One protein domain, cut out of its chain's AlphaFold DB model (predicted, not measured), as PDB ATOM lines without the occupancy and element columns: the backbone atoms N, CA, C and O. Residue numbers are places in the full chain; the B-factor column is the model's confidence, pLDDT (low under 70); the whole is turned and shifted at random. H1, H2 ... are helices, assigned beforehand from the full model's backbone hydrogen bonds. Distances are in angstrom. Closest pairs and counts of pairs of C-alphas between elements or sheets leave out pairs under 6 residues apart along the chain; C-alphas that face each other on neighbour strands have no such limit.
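AT A GLANCE: This is residues 86 to 154 of the 246 residues of the protein "uncharacterized protein LOC113204628" of Frankliniella occidentalis (UniProt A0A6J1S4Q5). One long helix, H1, runs along much of the length of this loose, elongated domain, and a short helix, H2, packs crosswise on the part of it from residues 108 to 116. At one end of the long axis residues 92 to 98 stick out, of which 96 to 98 belong to H1, and at the other end residues 146 to 153 stick out. The printed part has 69 residues with two named helices, H1 then H2, and no named strand; the class is all helix, though under half of the residues are in named elements. The radius of gyration of the C-alphas is 14.7 A, and they span 47 by 25 by 17 A.

HOW THE PARTS SIT: H1, residues 96 to 118, and H2, residues 124 to 134, touch, with 14 pairs of C-alphas within 8 A. H1 touches H2 with residues 108 to 116 alone. The closest C-alphas of the two are those of Glu 111 and Ala 131, 5.2 A apart. Their lines stand at a steep tilt of 69.5 degrees, only just short of about perpendicular, and they run opposite ways. In H2 every O i to N i+4 pair is within hydrogen-bond range, and in H1 18 of 19 are.

IN THESE COORDINATES: H1 is 33.9 A from C-alpha 96 at (-14.717, 20.376, 28.919) to C-alpha 118 at (-21.915, 0.471, 55.368). H2 is 15.1 A long and ends with C-alpha 134 at (-11.417, 5.078, 46.743).

THE WHOLE: The two C-alphas farthest apart are those of Pro 93 and Lys 152, at 48.1 A. The printed part has no cut, and the link from H1 to H2 is tight, with 5 residues. Residues 135 to 154 hold no named element. The mean pLDDT of the printed part is 70.1, with residues 86 to 97 and 140 to 154 under 70.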
ATOM      1  N   ARG A  86     -28.691   4.000  34.909       33.28
ATOM      2  CA  ARG A  86     -29.015   4.578  33.599       33.28
ATOM      3  C   ARG A  86     -29.480   6.018  33.824       33.28
ATOM      4  O   ARG A  86     -30.522   6.214  34.432       33.28
ATOM      5  N   LEU A  87     -28.752   6.991  33.290       27.67
ATOM      6  CA  LEU A  87     -29.234   8.361  33.102       27.67
ATOM      7  C   LEU A  87     -29.083   8.694  31.617       27.67
ATOM      8  O   LEU A  87     -27.977   8.892  31.122       27.67
ATOM      9  N   HIS A  88     -30.208   8.683  30.901       32.78
ATOM     10  CA  HIS A  88     -30.324   9.308  29.588       32.78
ATOM     11  C   HIS A  88     -30.478  10.808  29.838       32.78
ATOM     12  O   HIS A  88     -31.550  11.265  30.220       32.78
ATOM     13  N   VAL A  89     -29.400  11.568  29.671       30.75
ATOM     14  CA  VAL A  89     -29.451  13.033  29.650       30.75
ATOM     15  C   VAL A  89     -28.685  13.476  28.414       30.75
ATOM     16  O   VAL A  89     -27.541  13.065  28.215       30.75
ATOM     17  N   ALA A  90     -29.344  14.257  27.558       30.27
ATOM     18  CA  ALA A  90     -28.720  14.869  26.392       30.27
ATOM     19  C   ALA A  90     -27.458  15.649  26.821       30.27
ATOM     20  O   ALA A  90     -27.493  16.309  27.864       30.27
ATOM     21  N   PRO A  91     -26.343  15.569  26.070       39.34
ATOM     22  CA  PRO A  91     -25.102  16.229  26.459       39.34
ATOM     23  C   PRO A  91     -25.318  17.749  26.444       39.34
ATOM     24  O   PRO A  91     -25.631  18.299  25.388       39.34
ATOM     25  N   PRO A  92     -25.185  18.457  27.581       43.19
ATOM     26  CA  PRO A  92     -25.411  19.892  27.591       43.19
ATOM     27  C   PRO A  92     -24.125  20.643  27.186       43.19
ATOM     28  O   PRO A  92     -23.031  20.072  27.257       43.19
ATOM     29  N   PRO A  93     -24.230  21.918  26.769       45.56
ATOM     30  CA  PRO A  93     -23.157  22.679  26.126       45.56
ATOM     31  C   PRO A  93     -22.131  23.214  27.142       45.56
ATOM     32  O   PRO A  93     -21.973  24.421  27.319       45.56
ATOM     33  N   TRP A  94     -21.445  22.330  27.864       50.66
ATOM     34  CA  TRP A  94     -20.459  22.738  28.868       50.66
ATOM     35  C   TRP A  94     -19.046  22.772  28.302       50.66
ATOM     36  O   TRP A  94     -18.658  21.946  27.474       50.66
ATOM     37  N   ARG A  95     -18.228  23.684  28.835       53.84
ATOM     38  CA  ARG A  95     -16.783  23.654  28.606       53.84
ATOM     39  C   ARG A  95     -16.210  22.345  29.185       53.84
ATOM     40  O   ARG A  95     -16.623  21.938  30.276       53.84
ATOM     41  N   PRO A  96     -15.220  21.705  28.532       61.03
ATOM     42  CA  PRO A  96     -14.717  20.376  28.919       61.03
ATOM     43  C   PRO A  96     -14.276  20.254  30.387       61.03
ATOM     44  O   PRO A  96     -14.393  19.197  31.007       61.03
ATOM     45  N   ARG A  97     -13.789  21.354  30.971       58.50
ATOM     46  CA  ARG A  97     -13.305  21.409  32.356       58.50
ATOM     47  C   ARG A  97     -14.434  21.331  33.391       58.50
ATOM     48  O   ARG A  97     -14.261  20.694  34.429       58.50
ATOM     49  N   ASP A  98     -15.588  21.923  33.089       71.25
ATOM     50  CA  ASP A  98     -16.760  21.921  33.972       71.25
ATOM     51  C   ASP A  98     -17.493  20.577  33.907       71.25
ATOM     52  O   ASP A  98     -17.977  20.078  34.925       71.25
ATOM     53  N   ALA A  99     -17.489  19.945  32.730       72.81
ATOM     54  CA  ALA A  99     -18.002  18.592  32.548       72.81
ATOM     55  C   ALA A  99     -17.227  17.578  33.407       72.81
ATOM     56  O   ALA A  99     -17.837  16.811  34.151       72.81
ATOM     57  N   LEU A 100     -15.889  17.624  33.388       80.25
ATOM     58  CA  LEU A 100     -15.060  16.730  34.202       80.25
ATOM     59  C   LEU A 100     -15.310  16.918  35.705       80.25
ATOM     60  O   LEU A 100     -15.437  15.935  36.436       80.25
ATOM     61  N   LYS A 101     -15.421  18.169  36.168       77.06
ATOM     62  CA  LYS A 101     -15.700  18.466  37.579       77.06
ATOM     63  C   LYS A 101     -17.031  17.855  38.025       77.06
ATOM     64  O   LYS A 101     -17.073  17.205  39.066       77.06
ATOM     65  N   ARG A 102     -18.082  17.984  37.210       73.94
ATOM     66  CA  ARG A 102     -19.398  17.396  37.508       73.94
ATOM     67  C   ARG A 102     -19.389  15.870  37.481       73.94
ATOM     68  O   ARG A 102     -20.044  15.253  38.314       73.94
ATOM     69  N   VAL A 103     -18.627  15.251  36.577       84.56
ATOM     70  CA  VAL A 103     -18.455  13.787  36.552       84.56
ATOM     71  C   VAL A 103     -17.772  13.300  37.831       84.56
ATOM     72  O   VAL A 103     -18.220  12.324  38.431       84.56
ATOM     73  N   ILE A 104     -16.731  14.001  38.288       83.56
ATOM     74  CA  ILE A 104     -16.048  13.684  39.548       83.56
ATOM     75  C   ILE A 104     -16.993  13.872  40.739       83.56
ATOM     76  O   ILE A 104     -17.064  13.004  41.604       83.56
ATOM     77  N   GLU A 105     -17.746  14.971  40.784       85.19
ATOM     78  CA  GLU A 105     -18.729  15.219  41.844       85.19
ATOM     79  C   GLU A 105     -19.801  14.123  41.889       85.19
ATOM     80  O   GLU A 105     -20.062  13.574  42.959       85.19
ATOM     81  N   ALA A 106     -20.352  13.732  40.739       86.75
ATOM     82  CA  ALA A 106     -21.324  12.645  40.648       86.75
ATOM     83  C   ALA A 106     -20.735  11.300  41.105       86.75
ATOM     84  O   ALA A 106     -21.387  10.555  41.845       86.75
ATOM     85  N   ALA A 107     -19.488  11.000  40.727       85.88
ATOM     86  CA  ALA A 107     -18.788   9.796  41.172       85.88
ATOM     87  C   ALA A 107     -18.591   9.791  42.696       85.88
ATOM     88  O   ALA A 107     -18.865   8.790  43.356       85.88
ATOM     89  N   VAL A 108     -18.194  10.928  43.269       86.69
ATOM     90  CA  VAL A 108     -18.010  11.090  44.718       86.69
ATOM     91  C   VAL A 108     -19.330  10.941  45.474       86.69
ATOM     92  O   VAL A 108     -19.350  10.291  46.517       86.69
ATOM     93  N   ILE A 109     -20.429  11.504  44.968       87.19
ATOM     94  CA  ILE A 109     -21.764  11.360  45.573       87.19
ATOM     95  C   ILE A 109     -22.213   9.894  45.542       87.19
ATOM     96  O   ILE A 109     -22.744   9.394  46.532       87.19
ATOM     97  N   THR A 110     -21.957   9.195  44.436       88.94
ATOM     98  CA  THR A 110     -22.306   7.776  44.282       88.94
ATOM     99  C   THR A 110     -21.512   6.898  45.252       88.94
ATOM    100  O   THR A 110     -22.079   6.060  45.946       88.94
ATOM    101  N   GLU A 111     -20.205   7.122  45.373       85.62
ATOM    102  CA  GLU A 111     -19.382   6.413  46.358       85.62
ATOM    103  C   GLU A 111     -19.811   6.734  47.797       85.62
ATOM    104  O   GLU A 111     -19.896   5.841  48.636       85.62
ATOM    105  N   GLN A 112     -20.149   7.991  48.099       88.44
ATOM    106  CA  GLN A 112     -20.656   8.363  49.422       88.44
ATOM    107  C   GLN A 112     -21.974   7.674  49.767       88.44
ATOM    108  O   GLN A 112     -22.139   7.253  50.910       88.44
ATOM    109  N   SER A 113     -22.917   7.565  48.826       87.31
ATOM    110  CA  SER A 113     -24.205   6.916  49.090       87.31
ATOM    111  C   SER A 113     -24.030   5.423  49.367       87.31
ATOM    112  O   SER A 113     -24.634   4.907  50.307       87.31
ATOM    113  N   VAL A 114     -23.123   4.753  48.649       84.56
ATOM    114  CA  VAL A 114     -22.727   3.366  48.937       84.56
ATOM    115  C   VAL A 114     -22.058   3.262  50.306       84.56
ATOM    116  O   VAL A 114     -22.410   2.397  51.105       84.56
ATOM    117  N   LEU A 115     -21.124   4.164  50.622       87.94
ATOM    118  CA  LEU A 115     -20.441   4.165  51.914       87.94
ATOM    119  C   LEU A 115     -21.388   4.457  53.080       87.94
ATOM    120  O   LEU A 115     -21.161   3.916  54.157       87.94
ATOM    121  N   ARG A 116     -22.462   5.237  52.888       88.12
ATOM    122  CA  ARG A 116     -23.499   5.419  53.916       88.12
ATOM    123  C   ARG A 116     -24.116   4.079  54.306       88.12
ATOM    124  O   ARG A 116     -24.142   3.777  55.489       88.12
ATOM    125  N   LEU A 117     -24.465   3.221  53.344       87.75
ATOM    126  CA  LEU A 117     -25.049   1.901  53.634       87.75
ATOM    127  C   LEU A 117     -24.188   1.054  54.586       87.75
ATOM    128  O   LEU A 117     -24.729   0.297  55.389       87.75
ATOM    129  N   TYR A 118     -22.862   1.202  54.520       84.19
ATOM    130  CA  TYR A 118     -21.915   0.471  55.368       84.19
ATOM    131  C   TYR A 118     -21.491   1.238  56.629       84.19
ATOM    132  O   TYR A 118     -21.205   0.630  57.657       84.19
ATOM    133  N   TYR A 119     -21.459   2.568  56.565       87.25
ATOM    134  CA  TYR A 119     -20.882   3.448  57.578       87.25
ATOM    135  C   TYR A 119     -21.837   4.598  57.943       87.25
ATOM    136  O   TYR A 119     -21.436   5.760  57.992       87.25
ATOM    137  N   ASN A 120     -23.106   4.277  58.216       85.94
ATOM    138  CA  ASN A 120     -24.165   5.257  58.511       85.94
ATOM    139  C   ASN A 120     -23.858   6.198  59.696       85.94
ATOM    140  O   ASN A 120     -24.431   7.277  59.778       85.94
ATOM    141  N   PHE A 121     -22.974   5.806  60.615       85.44
ATOM    142  CA  PHE A 121     -22.594   6.614  61.782       85.44
ATOM    143  C   PHE A 121     -21.451   7.605  61.484       85.44
ATOM    144  O   PHE A 121     -21.134   8.434  62.338       85.44
ATOM    145  N   LEU A 122     -20.789   7.521  60.320       85.81
ATOM    146  CA  LEU A 122     -19.734   8.471  59.965       85.81
ATOM    147  C   LEU A 122     -20.338   9.782  59.444       85.81
ATOM    148  O   LEU A 122     -21.256   9.755  58.620       85.81
ATOM    149  N   PRO A 123     -19.788  10.943  59.841       88.81
ATOM    150  CA  PRO A 123     -20.219  12.220  59.292       88.81
ATOM    151  C   PRO A 123     -19.891  12.315  57.795       88.81
ATOM    152  O   PRO A 123     -18.913  11.737  57.306       88.81
ATOM    153  N   ALA A 124     -20.701  13.085  57.066       86.38
ATOM    154  CA  ALA A 124     -20.631  13.192  55.606       86.38
ATOM    155  C   ALA A 124     -19.235  13.586  55.091       86.38
ATOM    156  O   ALA A 124     -18.787  13.055  54.077       86.38
ATOM    157  N   ASP A 125     -18.508  14.436  55.818       86.44
ATOM    158  CA  ASP A 125     -17.158  14.870  55.438       86.44
ATOM    159  C   ASP A 125     -16.131  13.732  55.465       86.44
ATOM    160  O   ASP A 125     -15.230  13.670  54.627       86.44
ATOM    161  N   GLN A 126     -16.283  12.792  56.399       86.81
ATOM    162  CA  GLN A 126     -15.413  11.620  56.495       86.81
ATOM    163  C   GLN A 126     -15.736  10.599  55.399       86.81
ATOM    164  O   GLN A 126     -14.823  10.035  54.791       86.81
ATOM    165  N   LEU A 127     -17.023  10.421  55.089       88.69
ATOM    166  CA  LEU A 127     -17.472   9.609  53.956       88.69
ATOM    167  C   LEU A 127     -16.989  10.195  52.627       88.69
ATOM    168  O   LEU A 127     -16.543   9.455  51.754       88.69
ATOM    169  N   ARG A 128     -17.001  11.525  52.494       86.38
ATOM    170  CA  ARG A 128     -16.462  12.234  51.331       86.38
ATOM    171  C   ARG A 128     -14.969  12.009  51.164       86.38
ATOM    172  O   ARG A 128     -14.532  11.687  50.061       86.38
ATOM    173  N   GLY A 129     -14.203  12.139  52.247       86.38
ATOM    174  CA  GLY A 129     -12.771  11.842  52.236       86.38
ATOM    175  C   GLY A 129     -12.487  10.397  51.818       86.38
ATOM    176  O   GLY A 129     -11.604  10.149  50.998       86.38
ATOM    177  N   LYS A 130     -13.288   9.442  52.310       85.44
ATOM    178  CA  LYS A 130     -13.168   8.025  51.940       85.44
ATOM    179  C   LYS A 130     -13.544   7.755  50.477       85.44
ATOM    180  O   LYS A 130     -12.817   7.028  49.806       85.44
ATOM    181  N   ALA A 131     -14.618   8.364  49.977       87.25
ATOM    182  CA  ALA A 131     -15.041   8.271  48.580       87.25
ATOM    183  C   ALA A 131     -13.961   8.802  47.623       87.25
ATOM    184  O   ALA A 131     -13.605   8.140  46.652       87.25
ATOM    185  N   LEU A 132     -13.374   9.961  47.935       85.94
ATOM    186  CA  LEU A 132     -12.275  10.528  47.148       85.94
ATOM    187  C   LEU A 132     -11.040   9.614  47.150       85.94
ATOM    188  O   LEU A 132     -10.449   9.391  46.095       85.94
ATOM    189  N   ALA A 133     -10.700   9.020  48.299       83.44
ATOM    190  CA  ALA A 133      -9.595   8.068  48.401       83.44
ATOM    191  C   ALA A 133      -9.832   6.785  47.578       83.44
ATOM    192  O   ALA A 133      -8.907   6.322  46.912       83.44
ATOM    193  N   ASN A 134     -11.054   6.236  47.575       84.81
ATOM    194  CA  ASN A 134     -11.417   5.078  46.743       84.81
ATOM    195  C   ASN A 134     -11.268   5.380  45.242       84.81
ATOM    196  O   ASN A 134     -10.832   4.522  44.477       84.81
ATOM    197  N   LEU A 135     -11.586   6.612  44.838       82.38
ATOM    198  CA  LEU A 135     -11.436   7.096  43.464       82.38
ATOM    199  C   LEU A 135      -9.988   7.492  43.113       82.38
ATOM    200  O   LEU A 135      -9.727   7.904  41.985       82.38
ATOM    201  N   GLY A 136      -9.041   7.389  44.054       81.62
ATOM    202  CA  GLY A 136      -7.642   7.779  43.852       81.62
ATOM    203  C   GLY A 136      -7.421   9.292  43.751       81.62
ATOM    204  O   GLY A 136      -6.375   9.728  43.271       81.62
ATOM    205  N   ILE A 137      -8.390  10.100  44.188       81.50
ATOM    206  CA  ILE A 137      -8.317  11.560  44.144       81.50
ATOM    207  C   ILE A 137      -7.728  12.056  45.470       81.50
ATOM    208  O   ILE A 137      -8.296  11.775  46.532       81.50
ATOM    209  N   PRO A 138      -6.609  12.804  45.451       73.81
ATOM    210  CA  PRO A 138      -6.046  13.366  46.668       73.81
ATOM    211  C   PRO A 138      -7.052  14.339  47.291       73.81
ATOM    212  O   PRO A 138      -7.497  15.296  46.659       73.81
ATOM    213  N   SER A 139      -7.419  14.075  48.542       71.88
ATOM    214  CA  SER A 139      -8.396  14.852  49.297       71.88
ATOM    215  C   SER A 139      -7.743  15.442  50.539       71.88
ATOM    216  O   SER A 139      -7.097  14.724  51.299       71.88
ATOM    217  N   SER A 140      -7.952  16.738  50.767       64.94
ATOM    218  CA  SER A 140      -7.725  17.385  52.065       64.94
ATOM    219  C   SER A 140      -8.924  17.234  53.012       64.94
ATOM    220  O   SER A 140      -8.815  17.554  54.194       64.94
ATOM    221  N   PHE A 141     -10.066  16.753  52.500       57.91
ATOM    222  CA  PHE A 141     -11.270  16.474  53.279       57.91
ATOM    223  C   PHE A 141     -11.158  15.152  54.029       57.91
ATOM    224  O   PHE A 141     -10.730  14.138  53.469       57.91
ATOM    225  N   GLY A 142     -11.615  15.191  55.282       53.47
ATOM    226  CA  GLY A 142     -11.332  14.187  56.292       53.47
ATOM    227  C   GLY A 142      -9.927  14.429  56.823       53.47
ATOM    228  O   GLY A 142      -8.953  14.218  56.107       53.47
ATOM    229  N   GLY A 143      -9.800  14.870  58.080       56.00
ATOM    230  CA  GLY A 143      -8.508  14.848  58.775       56.00
ATOM    231  C   GLY A 143      -7.873  13.453  58.699       56.00
ATOM    232  O   GLY A 143      -8.459  12.534  58.135       56.00
ATOM    233  N   LYS A 144      -6.682  13.240  59.269       58.88
ATOM    234  CA  LYS A 144      -6.091  11.888  59.365       58.88
ATOM    235  C   LYS A 144      -7.000  10.980  60.208       58.88
ATOM    236  O   LYS A 144      -6.746  10.758  61.389       58.88
ATOM    237  N   ILE A 145      -8.074  10.470  59.611       58.22
ATOM    238  CA  ILE A 145      -8.922   9.439  60.169       58.22
ATOM    239  C   ILE A 145      -7.999   8.246  60.196       58.22
ATOM    240  O   ILE A 145      -7.616   7.692  59.163       58.22
ATOM    241  N   ASN A 146      -7.537   7.928  61.392       59.53
ATOM    242  CA  ASN A 146      -6.650   6.814  61.597       59.53
ATOM    243  C   ASN A 146      -7.538   5.571  61.511       59.53
ATOM    244  O   ASN A 146      -8.041   5.079  62.517       59.53
ATOM    245  N   TRP A 147      -7.822   5.129  60.283       57.97
ATOM    246  CA  TRP A 147      -8.718   4.008  59.983       57.97
ATOM    247  C   TRP A 147      -8.295   2.728  60.721       57.97
ATOM    248  O   TRP A 147      -9.129   1.885  61.028       57.97
ATOM    249  N   SER A 148      -7.014   2.624  61.084       51.69
ATOM    250  CA  SER A 148      -6.461   1.588  61.961       51.69
ATOM    251  C   SER A 148      -6.931   1.685  63.424       51.69
ATOM    252  O   SER A 148      -7.124   0.651  64.059       51.69
ATOM    253  N   ARG A 149      -7.160   2.894  63.963       48.56
ATOM    254  CA  ARG A 149      -7.712   3.136  65.317       48.56
ATOM    255  C   ARG A 149      -9.212   2.907  65.409       48.56
ATOM    256  O   ARG A 149      -9.699   2.595  66.487       48.56
ATOM    257  N   ILE A 150      -9.922   3.043  64.294       57.59
ATOM    258  CA  ILE A 150     -11.345   2.707  64.200       57.59
ATOM    259  C   ILE A 150     -11.575   1.181  64.408       57.59
ATOM    260  O   ILE A 150     -12.681   0.737  64.700       57.59
ATOM    261  N   GLY A 151     -10.492   0.390  64.430       39.03
ATOM    262  CA  GLY A 151     -10.423  -0.928  65.059       39.03
ATOM    263  C   GLY A 151     -10.516  -2.085  64.066       39.03
ATOM    264  O   GLY A 151     -11.156  -1.989  63.023       39.03
ATOM    265  N   LYS A 152      -9.913  -3.234  64.409       47.38
ATOM    266  CA  LYS A 152     -10.002  -4.488  63.622       47.38
ATOM    267  C   LYS A 152     -11.450  -4.981  63.438       47.38
ATOM    268  O   LYS A 152     -11.725  -5.736  62.509       47.38
ATOM    269  N   ASN A 153     -12.369  -4.484  64.267       42.28
ATOM    270  CA  ASN A 153     -13.806  -4.741  64.207       42.28
ATOM    271  C   ASN A 153     -14.551  -3.823  63.222       42.28
ATOM    272  O   ASN A 153     -15.761  -3.919  63.124       42.28
ATOM    273  N   PHE A 154     -13.869  -2.944  62.485       48.78
ATOM    274  CA  PHE A 154     -14.479  -2.181  61.385       48.78
ATOM    275  C   PHE A 154     -14.380  -2.860  60.027       48.78
ATOM    276  O   PHE A 154     -15.011  -2.440  59.063       48.78
TER     277      PHE A 154